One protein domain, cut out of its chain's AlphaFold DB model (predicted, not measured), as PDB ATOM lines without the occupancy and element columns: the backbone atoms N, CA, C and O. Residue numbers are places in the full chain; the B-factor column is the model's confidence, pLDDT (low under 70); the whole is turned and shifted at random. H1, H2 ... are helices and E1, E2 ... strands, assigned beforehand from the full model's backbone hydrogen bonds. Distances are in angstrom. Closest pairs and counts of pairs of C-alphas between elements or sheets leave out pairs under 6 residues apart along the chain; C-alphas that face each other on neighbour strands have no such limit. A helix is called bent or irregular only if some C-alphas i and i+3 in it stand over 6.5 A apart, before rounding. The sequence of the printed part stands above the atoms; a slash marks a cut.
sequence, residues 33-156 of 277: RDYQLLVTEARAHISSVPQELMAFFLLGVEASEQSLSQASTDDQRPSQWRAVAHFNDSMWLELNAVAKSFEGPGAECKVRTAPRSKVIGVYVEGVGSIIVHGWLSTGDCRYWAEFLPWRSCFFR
ATOM      1  N   ARG A  33      27.421  30.550  -3.564       86.81
ATOM      2  CA  ARG A  33      27.824  31.919  -3.213       86.81
ATOM      3  C   ARG A  33      28.387  32.665  -4.419       86.81
ATOM      4  O   ARG A  33      27.997  33.804  -4.652       86.81
ATOM      5  N   ASP A  34      29.268  32.024  -5.178       88.19
ATOM      6  CA  ASP A  34      29.862  32.614  -6.380       88.19
ATOM      7  C   ASP A  34      28.779  32.887  -7.430       88.19
ATOM      8  O   ASP A  34      28.735  33.965  -8.016       88.19
ATOM      9  N   TYR A  35      27.842  31.948  -7.610       87.88
ATOM     10  CA  TYR A  35      26.707  32.143  -8.510       87.88
ATOM     11  C   TYR A  35      25.790  33.284  -8.043       87.88
ATOM     12  O   TYR A  35      25.375  34.114  -8.848       87.88
ATOM     13  N   GLN A  36      25.515  33.381  -6.738       90.50
ATOM     14  CA  GLN A  36      24.727  34.474  -6.164       90.50
ATOM     15  C   GLN A  36      25.364  35.847  -6.410       90.50
ATOM     16  O   GLN A  36      24.642  36.802  -6.705       90.50
ATOM     17  N   LEU A  37      26.695  35.955  -6.318       92.75
ATOM     18  CA  LEU A  37      27.412  37.192  -6.635       92.75
ATOM     19  C   LEU A  37      27.206  37.587  -8.100       92.75
ATOM     20  O   LEU A  37      26.785  38.711  -8.357       92.75
ATOM     21  N   LEU A  38      27.378  36.649  -9.035       92.88
ATOM     22  CA  LEU A  38      27.171  36.901 -10.465       92.88
ATOM     23  C   LEU A  38      25.741  37.357 -10.785       92.88
ATOM     24  O   LEU A  38      25.541  38.296 -11.549       92.88
ATOM     25  N   VAL A  39      24.728  36.722 -10.185       93.25
ATOM     26  CA  VAL A  39      23.322  37.117 -10.386       93.25
ATOM     27  C   VAL A  39      23.044  38.502  -9.791       93.25
ATOM     28  O   VAL A  39      22.334  39.301 -10.401       93.25
ATOM     29  N   THR A  40      23.636  38.817  -8.636       95.38
ATOM     30  CA  THR A  40      23.512  40.139  -8.001       95.38
ATOM     31  C   THR A  40      24.148  41.228  -8.864       95.38
ATOM     32  O   THR A  40      23.548  42.284  -9.067       95.38
ATOM     33  N   GLU A  41      25.337  40.970  -9.410       95.75
ATOM     34  CA  GLU A  41      26.011  41.873 -10.345       95.75
ATOM     35  C   GLU A  41      25.186  42.068 -11.619       95.75
ATOM     36  O   GLU A  41      24.953  43.209 -12.020       95.75
ATOM     37  N   ALA A  42      24.658  40.986 -12.198       95.44
ATOM     38  CA  ALA A  42      23.804  41.060 -13.378       95.44
ATOM     39  C   ALA A  42      22.545  41.905 -13.133       95.44
ATOM     40  O   ALA A  42      22.177  42.738 -13.964       95.44
ATOM     41  N   ARG A  43      21.905  41.744 -11.966       96.81
ATOM     42  CA  ARG A  43      20.750  42.555 -11.557       96.81
ATOM     43  C   ARG A  43      21.120  44.027 -11.388       96.81
ATOM     44  O   ARG A  43      20.350  44.886 -11.809       96.81
ATOM     45  N   ALA A  44      22.276  44.330 -10.801       96.75
ATOM     46  CA  ALA A  44      22.733  45.706 -10.604       96.75
ATOM     47  C   ALA A  44      23.010  46.433 -11.932       96.75
ATOM     48  O   ALA A  44      22.752  47.631 -12.039       96.75
ATOM     49  N   HIS A  45      23.480  45.705 -12.949       96.06
ATOM     50  CA  HIS A  45      23.777  46.244 -14.278       96.06
ATOM     51  C   HIS A  45      22.610  46.123 -15.263       96.06
ATOM     52  O   HIS A  45      22.741  46.514 -16.416       96.06
ATOM     53  N   ILE A  46      21.440  45.629 -14.845       94.81
ATOM     54  CA  ILE A  46      20.335  45.380 -15.779       94.81
ATOM     55  C   ILE A  46      19.913  46.640 -16.546       94.81
ATOM     56  O   ILE A  46      19.572  46.560 -17.717       94.81
ATOM     57  N   SER A  47      20.011  47.817 -15.921       93.44
ATOM     58  CA  SER A  47      19.676  49.109 -16.529       93.44
ATOM     59  C   SER A  47      20.611  49.530 -17.669       93.44
ATOM     60  O   SER A  47      20.250  50.437 -18.417       93.44
ATOM     61  N   SER A  48      21.775  48.885 -17.831       92.12
ATOM     62  CA  SER A  48      22.682  49.117 -18.960       92.12
ATOM     63  C   SER A  48      22.357  48.264 -20.189       92.12
ATOM     64  O   SER A  48      22.960  48.472 -21.241       92.12
ATOM     65  N   VAL A  49      21.425  47.308 -20.087       93.81
ATOM     66  CA  VAL A  49      20.970  46.512 -21.235       93.81
ATOM     67  C   VAL A  49      20.239  47.426 -22.231       93.81
ATOM     68  O   VAL A  49      19.403  48.233 -21.815       93.81
ATOM     69  N   PRO A  50      20.490  47.305 -23.551       93.00
ATOM     70  CA  PRO A  50      19.718  48.029 -24.556       93.00
ATOM     71  C   PRO A  50      18.210  47.808 -24.387       93.00
ATOM     72  O   PRO A  50      17.764  46.692 -24.126       93.00
ATOM     73  N   GLN A  51      17.407  48.861 -24.568       91.62
ATOM     74  CA  GLN A  51      15.967  48.830 -24.272       91.62
ATOM     75  C   GLN A  51      15.226  47.684 -24.986       91.62
ATOM     76  O   GLN A  51      14.361  47.048 -24.390       91.62
ATOM     77  N   GLU A  52      15.604  47.388 -26.230       91.25
ATOM     78  CA  GLU A  52      15.037  46.314 -27.060       91.25
ATOM     79  C   GLU A  52      15.312  44.903 -26.513       91.25
ATOM     80  O   GLU A  52      14.605  43.955 -26.845       91.25
ATOM     81  N   LEU A  53      16.339  44.755 -25.670       92.38
ATOM     82  CA  LEU A  53      16.770  43.486 -25.085       92.38
ATOM     83  C   LEU A  53      16.379  43.343 -23.608       92.38
ATOM     84  O   LEU A  53      16.405  42.238 -23.063       92.38
ATOM     85  N   MET A  54      16.004  44.453 -22.968       92.38
ATOM     86  CA  MET A  54      15.770  44.565 -21.528       92.38
ATOM     87  C   MET A  54      14.815  43.495 -20.991       92.38
ATOM     88  O   MET A  54      15.112  42.838 -19.995       92.38
ATOM     89  N   ALA A  55      13.682  43.287 -21.668       91.38
ATOM     90  CA  ALA A  55      12.667  42.331 -21.231       91.38
ATOM     91  C   ALA A  55      13.210  40.892 -21.176       91.38
ATOM     92  O   ALA A  55      12.929  40.166 -20.225       91.38
ATOM     93  N   PHE A  56      14.039  40.492 -22.146       91.69
ATOM     94  CA  PHE A  56      14.628  39.152 -22.175       91.69
ATOM     95  C   PHE A  56      15.640  38.954 -21.040       91.69
ATOM     96  O   PHE A  56      15.654  37.904 -20.397       91.69
ATOM     97  N   PHE A  57      16.471  39.966 -20.767       93.25
ATOM     98  CA  PHE A  57      17.474  39.902 -19.699       93.25
ATOM     99  C   PHE A  57      16.850  39.941 -18.308       93.25
ATOM    100  O   PHE A  57      17.295  39.197 -17.437       93.25
ATOM    101  N   LEU A  58      15.785  40.719 -18.108       93.31
ATOM    102  CA  LEU A  58      15.027  40.706 -16.856       93.31
ATOM    103  C   LEU A  58      14.463  39.314 -16.556       93.31
ATOM    104  O   LEU A  58      14.679  38.811 -15.456       93.31
ATOM    105  N   LEU A  59      13.843  38.657 -17.544       90.62
ATOM    106  CA  LEU A  59      13.336  37.285 -17.392       90.62
ATOM    107  C   LEU A  59      14.444  36.298 -17.012       90.62
ATOM    108  O   LEU A  59      14.249  35.442 -16.150       90.62
ATOM    109  N   GLY A  60      15.612  36.417 -17.645       90.88
ATOM    110  CA  GLY A  60      16.772  35.584 -17.341       90.88
ATOM    111  C   GLY A  60      17.286  35.772 -15.913       90.88
ATOM    112  O   GLY A  60      17.513  34.792 -15.200       90.88
ATOM    113  N   VAL A  61      17.431  37.026 -15.477       92.88
ATOM    114  CA  VAL A  61      17.881  37.360 -14.118       92.88
ATOM    115  C   VAL A  61      16.870  36.888 -13.073       92.88
ATOM    116  O   VAL A  61      17.264  36.251 -12.101       92.88
ATOM    117  N   GLU A  62      15.575  37.107 -13.293       92.00
ATOM    118  CA  GLU A  62      14.514  36.659 -12.380       92.00
ATOM    119  C   GLU A  62      14.461  35.130 -12.263       92.00
ATOM    120  O   GLU A  62      14.346  34.594 -11.159       92.00
ATOM    121  N   ALA A  63      14.631  34.405 -13.372       88.12
ATOM    122  CA  ALA A  63      14.714  32.946 -13.352       88.12
ATOM    123  C   ALA A  63      15.957  32.443 -12.583       88.12
ATOM    124  O   ALA A  63      15.905  31.409 -11.905       88.12
ATOM    125  N   SER A  64      17.071  33.182 -12.630       89.00
ATOM    126  CA  SER A  64      18.268  32.897 -11.827       89.00
ATOM    127  C   SER A  64      18.063  33.169 -10.339       89.00
ATOM    128  O   SER A  64      18.452  32.339  -9.518       89.00
ATOM    129  N   GLU A  65      17.429  34.288  -9.984       90.62
ATOM    130  CA  GLU A  65      17.053  34.622  -8.603       90.62
ATOM    131  C   GLU A  65      16.096  33.569  -8.024       90.62
ATOM    132  O   GLU A  65      16.289  33.092  -6.902       90.62
ATOM    133  N   GLN A  66      15.112  33.123  -8.812       87.50
ATOM    134  CA  GLN A  66      14.216  32.034  -8.427       87.50
ATOM    135  C   GLN A  66      14.984  30.727  -8.207       87.50
ATOM    136  O   GLN A  66      14.768  30.056  -7.196       87.50
ATOM    137  N   SER A  67      15.910  30.381  -9.107       83.75
ATOM    138  CA  SER A  67      16.744  29.181  -8.968       83.75
ATOM    139  C   SER A  67      17.604  29.222  -7.697       83.75
ATOM    140  O   SER A  67      17.701  28.221  -6.989       83.75
ATOM    141  N   LEU A  68      18.170  30.386  -7.363       85.81
ATOM    142  CA  LEU A  68      18.908  30.618  -6.116       85.81
ATOM    143  C   LEU A  68      18.021  30.468  -4.875       85.81
ATOM    144  O   LEU A  68      18.459  29.893  -3.885       85.81
ATOM    145  N   SER A  69      16.769  30.935  -4.923       84.69
ATOM    146  CA  SER A  69      15.838  30.824  -3.787       84.69
ATOM    147  C   SER A  69      15.461  29.378  -3.436       84.69
ATOM    148  O   SER A  69      15.069  29.097  -2.305       84.69
ATOM    149  N   GLN A  70      15.591  28.460  -4.398       81.88
ATOM    150  CA  GLN A  70      15.296  27.033  -4.241       81.88
ATOM    151  C   GLN A  70      16.544  26.199  -3.914       81.88
ATOM    152  O   GLN A  70      16.437  24.989  -3.704       81.88
ATOM    153  N   ALA A  71      17.724  26.822  -3.891       76.94
ATOM    154  CA  ALA A  71      18.989  26.157  -3.635       76.94
ATOM    155  C   ALA A  71      19.166  25.810  -2.153       76.94
ATOM    156  O   ALA A  71      18.924  26.639  -1.275       76.94
ATOM    157  N   SER A  72      19.675  24.609  -1.872       70.75
ATOM    158  CA  SER A  72      20.233  24.310  -0.550       70.75
ATOM    159  C   SER A  72      21.655  24.872  -0.438       70.75
ATOM    160  O   SER A  72      22.400  24.914  -1.416       70.75
ATOM    161  N   THR A  73      22.086  25.267   0.759       64.00
ATOM    162  CA  THR A  73      23.482  25.675   1.006       64.00
ATOM    163  C   THR A  73      24.480  24.532   0.810       64.00
ATOM    164  O   THR A  73      25.645  24.792   0.517       64.00
ATOM    165  N   ASP A  74      24.012  23.285   0.913       62.69
ATOM    166  CA  ASP A  74      24.804  22.069   0.677       62.69
ATOM    167  C   ASP A  74      24.725  21.580  -0.781       62.69
ATOM    168  O   ASP A  74      25.266  20.525  -1.122       62.69
ATOM    169  N   ASP A  75      24.031  22.316  -1.656       62.53
ATOM    170  CA  ASP A  75      23.791  21.910  -3.039       62.53
ATOM    171  C   ASP A  75      25.082  22.071  -3.861       62.53
ATOM    172  O   ASP A  75      25.408  23.131  -4.402       62.53
ATOM    173  N   GLN A  76      25.854  20.989  -3.958       54.59
ATOM    174  CA  GLN A  76      26.939  20.879  -4.924       54.59
ATOM    175  C   GLN A  76      26.333  20.632  -6.304       54.59
ATOM    176  O   GLN A  76      26.310  19.506  -6.803       54.59
ATOM    177  N   ARG A  77      25.865  21.698  -6.959       55.31
ATOM    178  CA  ARG A  77      25.514  21.669  -8.387       55.31
ATOM    179  C   ARG A  77      26.494  22.513  -9.193       55.31
ATOM    180  O   ARG A  77      26.116  23.579  -9.671       55.31
ATOM    181  N   PRO A  78      27.742  22.065  -9.424       47.03
ATOM    182  CA  PRO A  78      28.732  22.882 -10.116       47.03
ATOM    183  C   PRO A  78      28.434  23.085 -11.614       47.03
ATOM    184  O   PRO A  78      29.234  23.709 -12.293       47.03
ATOM    185  N   SER A  79      27.333  22.556 -12.170       47.22
ATOM    186  CA  SER A  79      27.072  22.578 -13.623       47.22
ATOM    187  C   SER A  79      25.602  22.743 -14.045       47.22
ATOM    188  O   SER A  79      25.303  22.668 -15.240       47.22
ATOM    189  N   GLN A  80      24.678  22.975 -13.101       52.78
ATOM    190  CA  GLN A  80      23.228  23.020 -13.371       52.78
ATOM    191  C   GLN A  80      22.571  24.383 -13.129       52.78
ATOM    192  O   GLN A  80      21.351  24.484 -13.237       52.78
ATOM    193  N   TRP A  81      23.343  25.438 -12.853       59.16
ATOM    194  CA  TRP A  81      22.816  26.803 -12.797       59.16
ATOM    195  C   TRP A  81      22.515  27.304 -14.211       59.16
ATOM    196  O   TRP A  81      23.270  28.071 -14.803       59.16
ATOM    197  N   ARG A  82      21.441  26.777 -14.796       62.19
ATOM    198  CA  ARG A  82      20.850  27.262 -16.036       62.19
ATOM    199  C   ARG A  82      19.454  27.715 -15.688       62.19
ATOM    200  O   ARG A  82      18.561  26.894 -15.491       62.19
ATOM    201  N   ALA A  83      19.292  29.021 -15.566       64.75
ATOM    202  CA  ALA A  83      17.972  29.589 -15.427       64.75
ATOM    203  C   ALA A  83      17.255  29.443 -16.767       64.75
ATOM    204  O   ALA A  83      17.710  29.958 -17.792       64.75
ATOM    205  N   VAL A  84      16.170  28.679 -16.755       67.69
ATOM    206  CA  VAL A  84      15.353  28.439 -17.938       67.69
ATOM    207  C   VAL A  84      14.277  29.507 -17.970       67.69
ATOM    208  O   VAL A  84      13.378  29.508 -17.132       67.69
ATOM    209  N   ALA A  85      14.365  30.413 -18.937       64.81
ATOM    210  CA  ALA A  85      13.297  31.364 -19.192       64.81
ATOM    211  C   ALA A  85      12.278  30.719 -20.141       64.81
ATOM    212  O   ALA A  85      12.626  30.205 -21.208       64.81
ATOM    213  N   HIS A  86      11.000  30.735 -19.765       70.06
ATOM    214  CA  HIS A  86       9.936  30.280 -20.653       70.06
ATOM    215  C   HIS A  86       9.712  31.317 -21.757       70.06
ATOM    216  O   HIS A  86       9.193  32.400 -21.502       70.06
ATOM    217  N   PHE A  87      10.094  30.973 -22.988       74.94
ATOM    218  CA  PHE A  87       9.837  31.785 -24.174       74.94
ATOM    219  C   PHE A  87       8.572  31.300 -24.878       74.94
ATOM    220  O   PHE A  87       8.428  30.111 -25.167       74.94
ATOM    221  N   ASN A  88       7.663  32.228 -25.164       83.00
ATOM    222  CA  ASN A  88       6.513  31.990 -26.032       83.00
ATOM    223  C   ASN A  88       6.815  32.439 -27.476       83.00
ATOM    224  O   ASN A  88       7.865  33.026 -27.749       83.00
ATOM    225  N   ASP A  89       5.876  32.189 -28.393       84.88
ATOM    226  CA  ASP A  89       6.014  32.574 -29.803       84.88
ATOM    227  C   ASP A  89       6.253  34.081 -29.999       84.88
ATOM    228  O   ASP A  89       7.073  34.461 -30.833       84.88
ATOM    229  N   SER A  90       5.591  34.948 -29.221       88.00
ATOM    230  CA  SER A  90       5.757  36.409 -29.332       88.00
ATOM    231  C   SER A  90       7.182  36.832 -28.994       88.00
ATOM    232  O   SER A  90       7.835  37.501 -29.790       88.00
ATOM    233  N   MET A  91       7.704  36.363 -27.857       88.56
ATOM    234  CA  MET A  91       9.067  36.657 -27.407       88.56
ATOM    235  C   MET A  91      10.114  36.147 -28.393       88.56
ATOM    236  O   MET A  91      11.110  36.821 -28.648       88.56
ATOM    237  N   TRP A  92       9.890  34.965 -28.974       89.00
ATOM    238  CA  TRP A  92      10.754  34.449 -30.029       89.00
ATOM    239  C   TRP A  92      10.746  35.350 -31.267       89.00
ATOM    240  O   TRP A  92      11.813  35.679 -31.784       89.00
ATOM    241  N   LEU A  93       9.568  35.751 -31.751       89.56
ATOM    242  CA  LEU A  93       9.442  36.608 -32.930       89.56
ATOM    243  C   LEU A  93      10.083  37.980 -32.708       89.56
ATOM    244  O   LEU A  93      10.794  38.457 -33.593       89.56
ATOM    245  N   GLU A  94       9.884  38.573 -31.531       91.44
ATOM    246  CA  GLU A  94      10.499  39.838 -31.124       91.44
ATOM    247  C   GLU A  94      12.025  39.721 -31.073       91.44
ATOM    248  O   GLU A  94      12.719  40.465 -31.767       91.44
ATOM    249  N   LEU A  95      12.565  38.732 -30.350       91.25
ATOM    250  CA  LEU A  95      14.014  38.512 -30.275       91.25
ATOM    251  C   LEU A  95      14.616  38.232 -31.658       91.25
ATOM    252  O   LEU A  95      15.699  38.710 -31.988       91.25
ATOM    253  N   ASN A  96      13.916  37.466 -32.492       90.25
ATOM    254  CA  ASN A  96      14.331  37.165 -33.857       90.25
ATOM    255  C   ASN A  96      14.320  38.400 -34.769       90.25
ATOM    256  O   ASN A  96      15.138  38.471 -35.685       90.25
ATOM    257  N   ALA A  97      13.408  39.348 -34.547       90.31
ATOM    258  CA  ALA A  97      13.405  40.626 -35.248       90.31
ATOM    259  C   ALA A  97      14.605  41.476 -34.818       90.31
ATOM    260  O   ALA A  97      15.381  41.879 -35.680       90.31
ATOM    261  N   VAL A  98      14.814  41.634 -33.504       88.62
ATOM    262  CA  VAL A  98      15.960  42.368 -32.941       88.62
ATOM    263  C   VAL A  98      17.273  41.789 -33.468       88.62
ATOM    264  O   VAL A  98      18.068  42.500 -34.070       88.62
ATOM    265  N   ALA A  99      17.470  40.473 -33.370       87.69
ATOM    266  CA  ALA A  99      18.710  39.813 -33.777       87.69
ATOM    267  C   ALA A  99      19.058  39.952 -35.272       87.69
ATOM    268  O   ALA A  99      20.215  39.758 -35.639       87.69
ATOM    269  N   LYS A 100      18.086  40.256 -36.147       83.50
ATOM    270  CA  LYS A 100      18.330  40.485 -37.584       83.50
ATOM    271  C   LYS A 100      18.850  41.887 -37.893       83.50
ATOM    272  O   LYS A 100      19.479  42.059 -38.930       83.50
ATOM    273  N   SER A 101      18.538  42.867 -37.050       77.25
ATOM    274  CA  SER A 101      18.823  44.287 -37.283       77.25
ATOM    275  C   SER A 101      19.718  44.911 -36.215       77.25
ATOM    276  O   SER A 101      19.950  46.116 -36.246       77.25
ATOM    277  N   PHE A 102      20.181  44.124 -35.244       78.06
ATOM    278  CA  PHE A 102      20.935  44.646 -34.115       78.06
ATOM    279  C   PHE A 102      22.367  45.017 -34.521       78.06
ATOM    280  O   PHE A 102      23.238  44.157 -34.632       78.06
ATOM    281  N   GLU A 103      22.606  46.316 -34.678       68.81
ATOM    282  CA  GLU A 103      23.934  46.938 -34.811       68.81
ATOM    283  C   GLU A 103      24.193  47.923 -33.651       68.81
ATOM    284  O   GLU A 103      24.874  48.938 -33.794       68.81
ATOM    285  N   GLY A 104      23.586  47.662 -32.489       66.69
ATOM    286  CA  GLY A 104      23.637  48.558 -31.338       66.69
ATOM    287  C   GLY A 104      24.926  48.410 -30.516       66.69
ATOM    288  O   GLY A 104      25.380  47.287 -30.286       66.69
ATOM    289  N   PRO A 105      25.512  49.510 -30.005       76.00
ATOM    290  CA  PRO A 105      26.573  49.419 -29.006       76.00
ATOM    291  C   PRO A 105      26.039  48.782 -27.712       76.00
ATOM    292  O   PRO A 105      24.885  48.985 -27.336       76.00
ATOM    293  N   GLY A 106      26.892  48.039 -27.003       85.12
ATOM    294  CA  GLY A 106      26.581  47.501 -25.671       85.12
ATOM    295  C   GLY A 106      26.006  46.082 -25.636       85.12
ATOM    296  O   GLY A 106      25.778  45.568 -24.544       85.12
ATOM    297  N   ALA A 107      25.819  45.417 -26.781       92.06
ATOM    298  CA  ALA A 107      25.567  43.978 -26.813       92.06
ATOM    299  C   ALA A 107      26.257  43.297 -28.002       92.06
ATOM    300  O   ALA A 107      26.423  43.878 -29.071       92.06
ATOM    301  N   GLU A 108      26.635  42.039 -27.817       93.38
ATOM    302  CA  GLU A 108      27.107  41.146 -28.870       93.38
ATOM    303  C   GLU A 108      25.966  40.192 -29.242       93.38
ATOM    304  O   GLU A 108      25.448  39.473 -28.386       93.38
ATOM    305  N   CYS A 109      25.570  40.170 -30.514       93.62
ATOM    306  CA  CYS A 109      24.546  39.261 -31.024       93.62
ATOM    307  C   CYS A 109      25.180  38.222 -31.949       93.62
ATOM    308  O   CYS A 109      25.979  38.550 -32.826       93.62
ATOM    309  N   LYS A 110      24.790  36.957 -31.782       92.56
ATOM    310  CA  LYS A 110      25.202  35.860 -32.654       92.56
ATOM    311  C   LYS A 110      24.015  34.972 -32.989       92.56
ATOM    312  O   LYS A 110      23.260  34.554 -32.115       92.56
ATOM    313  N   VAL A 111      23.873  34.640 -34.268       92.31
ATOM    314  CA  VAL A 111      22.776  33.813 -34.774       92.31
ATOM    315  C   VAL A 111      23.342  32.605 -35.505       92.31
ATOM    316  O   VAL A 111      24.167  32.749 -36.402       92.31
ATOM    317  N   ARG A 112      22.859  31.410 -35.157       89.38
ATOM    318  CA  ARG A 112      23.123  30.172 -35.902       89.38
ATOM    319  C   ARG A 112      21.818  29.621 -36.448       89.38
ATOM    320  O   ARG A 112      20.839  29.512 -35.715       89.38
ATOM    321  N   THR A 113      21.815  29.260 -37.725       87.62
ATOM    322  CA  THR A 113      20.660  28.639 -38.379       87.62
ATOM    323  C   THR A 113      21.081  27.282 -38.922       87.62
ATOM    324  O   THR A 113      22.074  27.182 -39.633       87.62
ATOM    325  N   ALA A 114      20.319  26.256 -38.576       83.19
ATOM    326  CA  ALA A 114      20.357  24.926 -39.164       83.19
ATOM    327  C   ALA A 114      18.970  24.638 -39.768       83.19
ATOM    328  O   ALA A 114      18.012  25.352 -39.459       83.19
ATOM    329  N   PRO A 115      18.798  23.605 -40.608       80.31
ATOM    330  CA  PRO A 115      17.541  23.448 -41.342       80.31
ATOM    331  C   PRO A 115      16.300  23.284 -40.447       80.31
ATOM    332  O   PRO A 115      15.198  23.641 -40.853       80.31
ATOM    333  N   ARG A 116      16.467  22.768 -39.222       78.88
ATOM    334  CA  ARG A 116      15.374  22.546 -38.257       78.88
ATOM    335  C   ARG A 116      15.443  23.395 -37.003       78.88
ATOM    336  O   ARG A 116      14.564  23.293 -36.146       78.88
ATOM    337  N   SER A 117      16.495  24.179 -36.845       83.88
ATOM    338  CA  SER A 117      16.694  24.925 -35.617       83.88
ATOM    339  C   SER A 117      17.359  26.253 -35.873       83.88
ATOM    340  O   SER A 117      18.129  26.442 -36.812       83.88
ATOM    341  N   LYS A 118      17.058  27.196 -34.999       88.62
ATOM    342  CA  LYS A 118      17.722  28.483 -34.969       88.62
ATOM    343  C   LYS A 118      18.121  28.768 -33.537       88.62
ATOM    344  O   LYS A 118      17.322  28.576 -32.628       88.62
ATOM    345  N   VAL A 119      19.354  29.209 -33.339       91.38
ATOM    346  CA  VAL A 119      19.860  29.618 -32.033       91.38
ATOM    347  C   VAL A 119      20.219  31.090 -32.105       91.38
ATOM    348  O   VAL A 119      20.961  31.501 -33.000       91.38
ATOM    349  N   ILE A 120      19.677  31.874 -31.184       93.44
ATOM    350  CA  ILE A 120      19.976  33.295 -31.031       93.44
ATOM    351  C   ILE A 120      20.671  33.465 -29.687       93.44
ATOM    352  O   ILE A 120      20.116  33.099 -28.654       93.44
ATOM    353  N   GLY A 121      21.889  33.992 -29.710       94.19
ATOM    354  CA  GLY A 121      22.639  34.359 -28.521       94.19
ATOM    355  C   GLY A 121      22.815  35.866 -28.452       94.19
ATOM    356  O   GLY A 121      23.232  36.474 -29.437       94.19
ATOM    357  N   VAL A 122      22.543  36.453 -27.291       95.12
ATOM    358  CA  VAL A 122      22.853  37.857 -26.998       95.12
ATOM    359  C   VAL A 122      23.675  37.946 -25.718       95.12
ATOM    360  O   VAL A 122      23.311  37.328 -24.721       95.12
ATOM    361  N   TYR A 123      24.789  38.671 -25.751       95.19
ATOM    362  CA  TYR A 123      25.670  38.908 -24.608       95.19
ATOM    363  C   TYR A 123      25.763  40.401 -24.313       95.19
ATOM    364  O   TYR A 123      25.975  41.199 -25.221       95.19
ATOM    365  N   VAL A 124      25.626  40.763 -23.041       95.12
ATOM    366  CA  VAL A 124      25.812  42.124 -22.531       95.12
ATOM    367  C   VAL A 124      26.864  42.076 -21.430       95.12
ATOM    368  O   VAL A 124      26.755  41.296 -20.478       95.12
ATOM    369  N   GLU A 125      27.900  42.902 -21.562       93.62
ATOM    370  CA  GLU A 125      28.974  42.995 -20.573       93.62
ATOM    371  C   GLU A 125      28.431  43.445 -19.207       93.62
ATOM    372  O   GLU A 125      27.542  44.288 -19.125       93.62
ATOM    373  N   GLY A 126      28.917  42.827 -18.126       92.19
ATOM    374  CA  GLY A 126      28.429  43.074 -16.762       92.19
ATOM    375  C   GLY A 126      27.065  42.451 -16.425       92.19
ATOM    376  O   GLY A 126      26.695  42.431 -15.255       92.19
ATOM    377  N   VAL A 127      26.337  41.905 -17.411       95.25
ATOM    378  CA  VAL A 127      25.023  41.268 -17.199       95.25
ATOM    379  C   VAL A 127      25.061  39.769 -17.491       95.25
ATOM    380  O   VAL A 127      24.643  38.968 -16.659       95.25
ATOM    381  N   GLY A 128      25.568  39.360 -18.654       94.38
ATOM    382  CA  GLY A 128      25.653  37.950 -19.037       94.38
ATOM    383  C   GLY A 128      25.112  37.661 -20.433       94.38
ATOM    384  O   GLY A 128      25.051  38.539 -21.289       94.38
ATOM    385  N   SER A 129      24.751  36.404 -20.671       93.81
ATOM    386  CA  SER A 129      24.292  35.880 -21.955       93.81
ATOM    387  C   SER A 129      22.889  35.299 -21.863       93.81
ATOM    388  O   SER A 129      22.590  34.545 -20.940       93.81
ATOM    389  N   ILE A 130      22.077  35.541 -22.885       93.00
ATOM    390  CA  ILE A 130      20.859  34.777 -23.162       93.00
ATOM    391  C   ILE A 130      21.100  33.943 -24.407       93.00
ATOM    392  O   ILE A 130      21.490  34.488 -25.439       93.00
ATOM    393  N   ILE A 131      20.838  32.642 -24.324       92.06
ATOM    394  CA  ILE A 131      20.906  31.715 -25.454       92.06
ATOM    395  C   ILE A 131      19.525  31.097 -25.657       92.06
ATOM    396  O   ILE A 131      19.047  30.351 -24.806       92.06
ATOM    397  N   VAL A 132      18.886  31.395 -26.786       90.94
ATOM    398  CA  VAL A 132      17.550  30.894 -27.129       90.94
ATOM    399  C   VAL A 132      17.638  29.925 -28.295       90.94
ATOM    400  O   VAL A 132      18.035  30.295 -29.397       90.94
ATOM    401  N   HIS A 133      17.236  28.683 -28.055       88.00
ATOM    402  CA  HIS A 133      17.116  27.620 -29.042       88.00
ATOM    403  C   HIS A 133      15.667  27.512 -29.508       88.00
ATOM    404  O   HIS A 133      14.787  27.238 -28.700       88.00
ATOM    405  N   GLY A 134      15.421  27.687 -30.802       86.19
ATOM    406  CA  GLY A 134      14.148  27.391 -31.449       86.19
ATOM    407  C   GLY A 134      14.249  26.133 -32.305       86.19
ATOM    408  O   GLY A 134      15.138  26.042 -33.153       86.19
ATOM    409  N   TRP A 135      13.332  25.181 -32.118       82.50
ATOM    410  CA  TRP A 135      13.125  24.040 -33.019       82.50
ATOM    411  C   TRP A 135      11.921  24.340 -33.913       82.50
ATOM    412  O   TRP A 135      10.805  24.489 -33.422       82.50
ATOM    413  N   LEU A 136      12.165  24.475 -35.218       75.00
ATOM    414  CA  LEU A 136      11.253  25.119 -36.174       75.00
ATOM    415  C   LEU A 136      10.525  24.134 -37.103       75.00
ATOM    416  O   LEU A 136       9.750  24.553 -37.955       75.00
ATOM    417  N   SER A 137      10.786  22.830 -36.982       62.47
ATOM    418  CA  SER A 137      10.417  21.839 -38.003       62.47
ATOM    419  C   SER A 137       9.355  20.819 -37.575       62.47
ATOM    420  O   SER A 137       9.277  19.762 -38.189       62.47
ATOM    421  N   THR A 138       8.613  21.043 -36.487       52.38
ATOM    422  CA  THR A 138       7.709  20.020 -35.915       52.38
ATOM    423  C   THR A 138       6.234  20.406 -35.873       52.38
ATOM    424  O   THR A 138       5.465  19.735 -35.192       52.38
ATOM    425  N   GLY A 139       5.810  21.470 -36.563       55.91
ATOM    426  CA  GLY A 139       4.438  21.999 -36.467       55.91
ATOM    427  C   GLY A 139       4.170  22.717 -35.136       55.91
ATOM    428  O   GLY A 139       3.595  23.798 -35.137       55.91
ATOM    429  N   ASP A 140       4.714  22.191 -34.037       60.41
ATOM    430  CA  ASP A 140       4.892  22.882 -32.764       60.41
ATOM    431  C   ASP A 140       6.276  23.532 -32.736       60.41
ATOM    432  O   ASP A 140       7.296  22.833 -32.657       60.41
ATOM    433  N   CYS A 141       6.326  24.863 -32.790       66.12
ATOM    434  CA  CYS A 141       7.554  25.577 -32.475       66.12
ATOM    435  C   CYS A 141       7.829  25.423 -30.978       66.12
ATOM    436  O   CYS A 141       6.973  25.702 -30.139       66.12
ATOM    437  N   ARG A 142       9.024  24.945 -30.633       78.69
ATOM    438  CA  ARG A 142       9.476  24.868 -29.240       78.69
ATOM    439  C   ARG A 142      10.652  25.798 -29.061       78.69
ATOM    440  O   ARG A 142      11.542  25.823 -29.912       78.69
ATOM    441  N   TYR A 143      10.665  26.503 -27.939       82.50
ATOM    442  CA  TYR A 143      11.759  27.389 -27.574       82.50
ATOM    443  C   TYR A 143      12.314  27.002 -26.217       82.50
ATOM    444  O   TYR A 143      11.578  26.644 -25.298       82.50
ATOM    445  N   TRP A 144      13.627  27.088 -26.103       82.56
ATOM    446  CA  TRP A 144      14.351  26.899 -24.863       82.56
ATOM    447  C   TRP A 144      15.320  28.053 -24.702       82.56
ATOM    448  O   TRP A 144      16.223  28.203 -25.524       82.56
ATOM    449  N   ALA A 145      15.124  28.873 -23.675       85.56
ATOM    450  CA  ALA A 145      16.011  29.981 -23.375       85.56
ATOM    451  C   ALA A 145      16.779  29.712 -22.088       85.56
ATOM    452  O   ALA A 145      16.190  29.409 -21.052       85.56
ATOM    453  N   GLU A 146      18.095  29.856 -22.165       88.00
ATOM    454  CA  GLU A 146      18.999  29.789 -21.026       88.00
ATOM    455  C   GLU A 146      19.563  31.181 -20.765       88.00
ATOM    456  O   GLU A 146      20.055  31.836 -21.689       88.00
ATOM    457  N   PHE A 147      19.533  31.613 -19.507       90.75
ATOM    458  CA  PHE A 147      20.311  32.757 -19.055       90.75
ATOM    459  C   PHE A 147      21.544  32.295 -18.283       90.75
ATOM    460  O   PHE A 147      21.476  31.411 -17.426       90.75
ATOM    461  N   LEU A 148      22.676  32.913 -18.608       90.62
ATOM    462  CA  LEU A 148      23.990  32.634 -18.053       90.62
ATOM    463  C   LEU A 148      24.570  33.975 -17.581       90.62
ATOM    464  O   LEU A 148      24.866  34.802 -18.441       90.62
ATOM    465  N   PRO A 149      24.773  34.237 -16.277       91.81
ATOM    466  CA  PRO A 149      25.371  35.488 -15.789       91.81
ATOM    467  C   PRO A 149      26.897  35.561 -16.041       91.81
ATOM    468  O   PRO A 149      27.686  35.914 -15.172       91.81
ATOM    469  N   TRP A 150      27.331  35.154 -17.235       91.69
ATOM    470  CA  TRP A 150      28.687  35.230 -17.776       91.69
ATOM    471  C   TRP A 150      28.627  35.205 -19.314       91.69
ATOM    472  O   TRP A 150      27.563  35.011 -19.913       91.69
ATOM    473  N   ARG A 151      29.769  35.383 -19.990       92.56
ATOM    474  CA  ARG A 151      29.847  35.261 -21.456       92.56
ATOM    475  C   ARG A 151      29.847  33.793 -21.890       92.56
ATOM    476  O   ARG A 151      30.777  33.053 -21.584       92.56
ATOM    477  N   SER A 152      28.825  33.371 -22.631       90.69
ATOM    478  CA  SER A 152      28.688  31.993 -23.118       90.69
ATOM    479  C   SER A 152      29.786  31.611 -24.116       90.69
ATOM    480  O   SER A 152      30.195  32.419 -24.952       90.69
ATOM    481  N   CYS A 153      30.200  30.339 -24.120       89.19
ATOM    482  CA  CYS A 153      31.084  29.810 -25.164       89.19
ATOM    483  C   CYS A 153      30.429  29.820 -26.560       89.19
ATOM    484  O   CYS A 153      31.132  29.737 -27.562       89.19
ATOM    485  N   PHE A 154      29.105  30.005 -26.651       89.50
ATOM    486  CA  PHE A 154      28.385  30.186 -27.916       89.50
ATOM    487  C   PHE A 154      28.961  31.318 -28.787       89.50
ATOM    488  O   PHE A 154      29.011  31.197 -30.015       89.50
ATOM    489  N   PHE A 155      29.457  32.389 -28.161       90.12
ATOM    490  CA  PHE A 155      30.049  33.538 -28.853       90.12
ATOM    491  C   PHE A 155      31.478  33.296 -29.356       90.12
ATOM    492  O   PHE A 155      32.049  34.143 -30.036       90.12
ATOM    493  N   ARG A 156      32.082  32.140 -29.061       89.88
ATOM    494  CA  ARG A 156      33.360  31.748 -29.670       89.88
ATOM    495  C   ARG A 156      33.140  31.339 -31.132       89.88
ATOM    496  O   ARG A 156      32.067  30.801 -31.433       89.88
TER     497      ARG A 156
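What this domain is: This is residues 33 to 156 of the 277 residues of an uncharacterized protein of Pseudomonas syringae (UniProt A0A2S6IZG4). A twisted antiparallel sheet of five strands forms a wall, with H2 and H3 laid across one of its faces and H1 folded back beside H2 as a helical hairpin. The tail after E5, residues 149 to 156, turns away on the side opposite to H2 and H3. The printed part has 124 residues, with three named helices and five named strands in the chain order H1 H2 E1 H3 E2 E3 E4 E5; the sheet's order is E1 E5 E4 E3 E2, and the class is mixed, helices and strands. The whole is compact, with a radius of gyration of the C-alphas of 14.5 A and spans of 42 by 33 by 26 A.

How they stand to each other: Start at the sheet and cross it from edge strand E1, residues 83 to 85, through E5, residues 142 to 148, E4, residues 128 to 135, and E3, residues 117 to 124, to edge strand E2, residues 108 to 114. E2 E3 E4 E5 make a meander, each strand the antiparallel neighbour of the one before, in three hairpins. Look for N 110 and O 121 at 2.9 A between E2 and E3, N 122 and O 130 at 2.9 A between E3 and E4, N 131 and O 146 at 2.9 A between E4 and E5, and N 85 and O 145 at 3.0 A between E5 and E1. From edge to edge the strands' lines turn by 71 degrees. With H1, residues 33 to 44, H2, residues 51 to 69, and H3, residues 89 to 101, on one face, the sheet makes two layers. H2 has a height over the sheet of 7.2 A and runs across the strands, at 79 degrees to E4 on the local plane; the closest C-alphas of H2 and E5 are those of Gly 60 and Phe 147, 4.8 A apart. H3, on the same face, has a height over the sheet of 9.5 A and runs across the strands, at 67 degrees to E3 on the local plane; the C-alphas of Ala 99 and Cys 109, 6.5 A apart, are the closest of H3 and E2. H1 and H2 form a helical hairpin and touch, with residues 61 to 68 of H2 alone, at a shallow tilt of 30 degrees, opposite ways; their closest C-alphas are those of Arg 43 and Val 61, 6.5 A apart. H2 and H3 only just touch, with 3 pairs of C-alphas within 8 A, the closest those of Glu 52 and Val 98 at 7.1 A. H1 and H3 are apart. Every O i to N i+4 pair is within hydrogen-bond range in H1, but 13 of 15 in H2 and 8 of 9 in H3.

Where its parts are: Find C-alpha 33 at (27.824, 31.919, -3.213), where H1 begins its 16.5 A. H2 covers 27.3 A and is irregular, with C-alphas 52 and 55 at 7.4 A. E1 measures 6.3 A and H3 18.9 A. E2 starts at C-alpha 108, (27.107, 41.146, -28.870), and measures 20.4 A; E3 measures 23.5 A, E4 23.4 A and E5 19.9 A, ending at C-alpha 148, (23.990, 32.634, -18.053).

The domain as a whole: The two C-alphas farthest apart, those of Asp 74 and Ser 101, are 44.4 A apart. The printed part has no cut, and the link from H2 to E1, 13 residues, is long. Mean pLDDT of the printed part is 84.2; look for values under 70 at residues 73 to 85, 103 to 104 and 137 to 141.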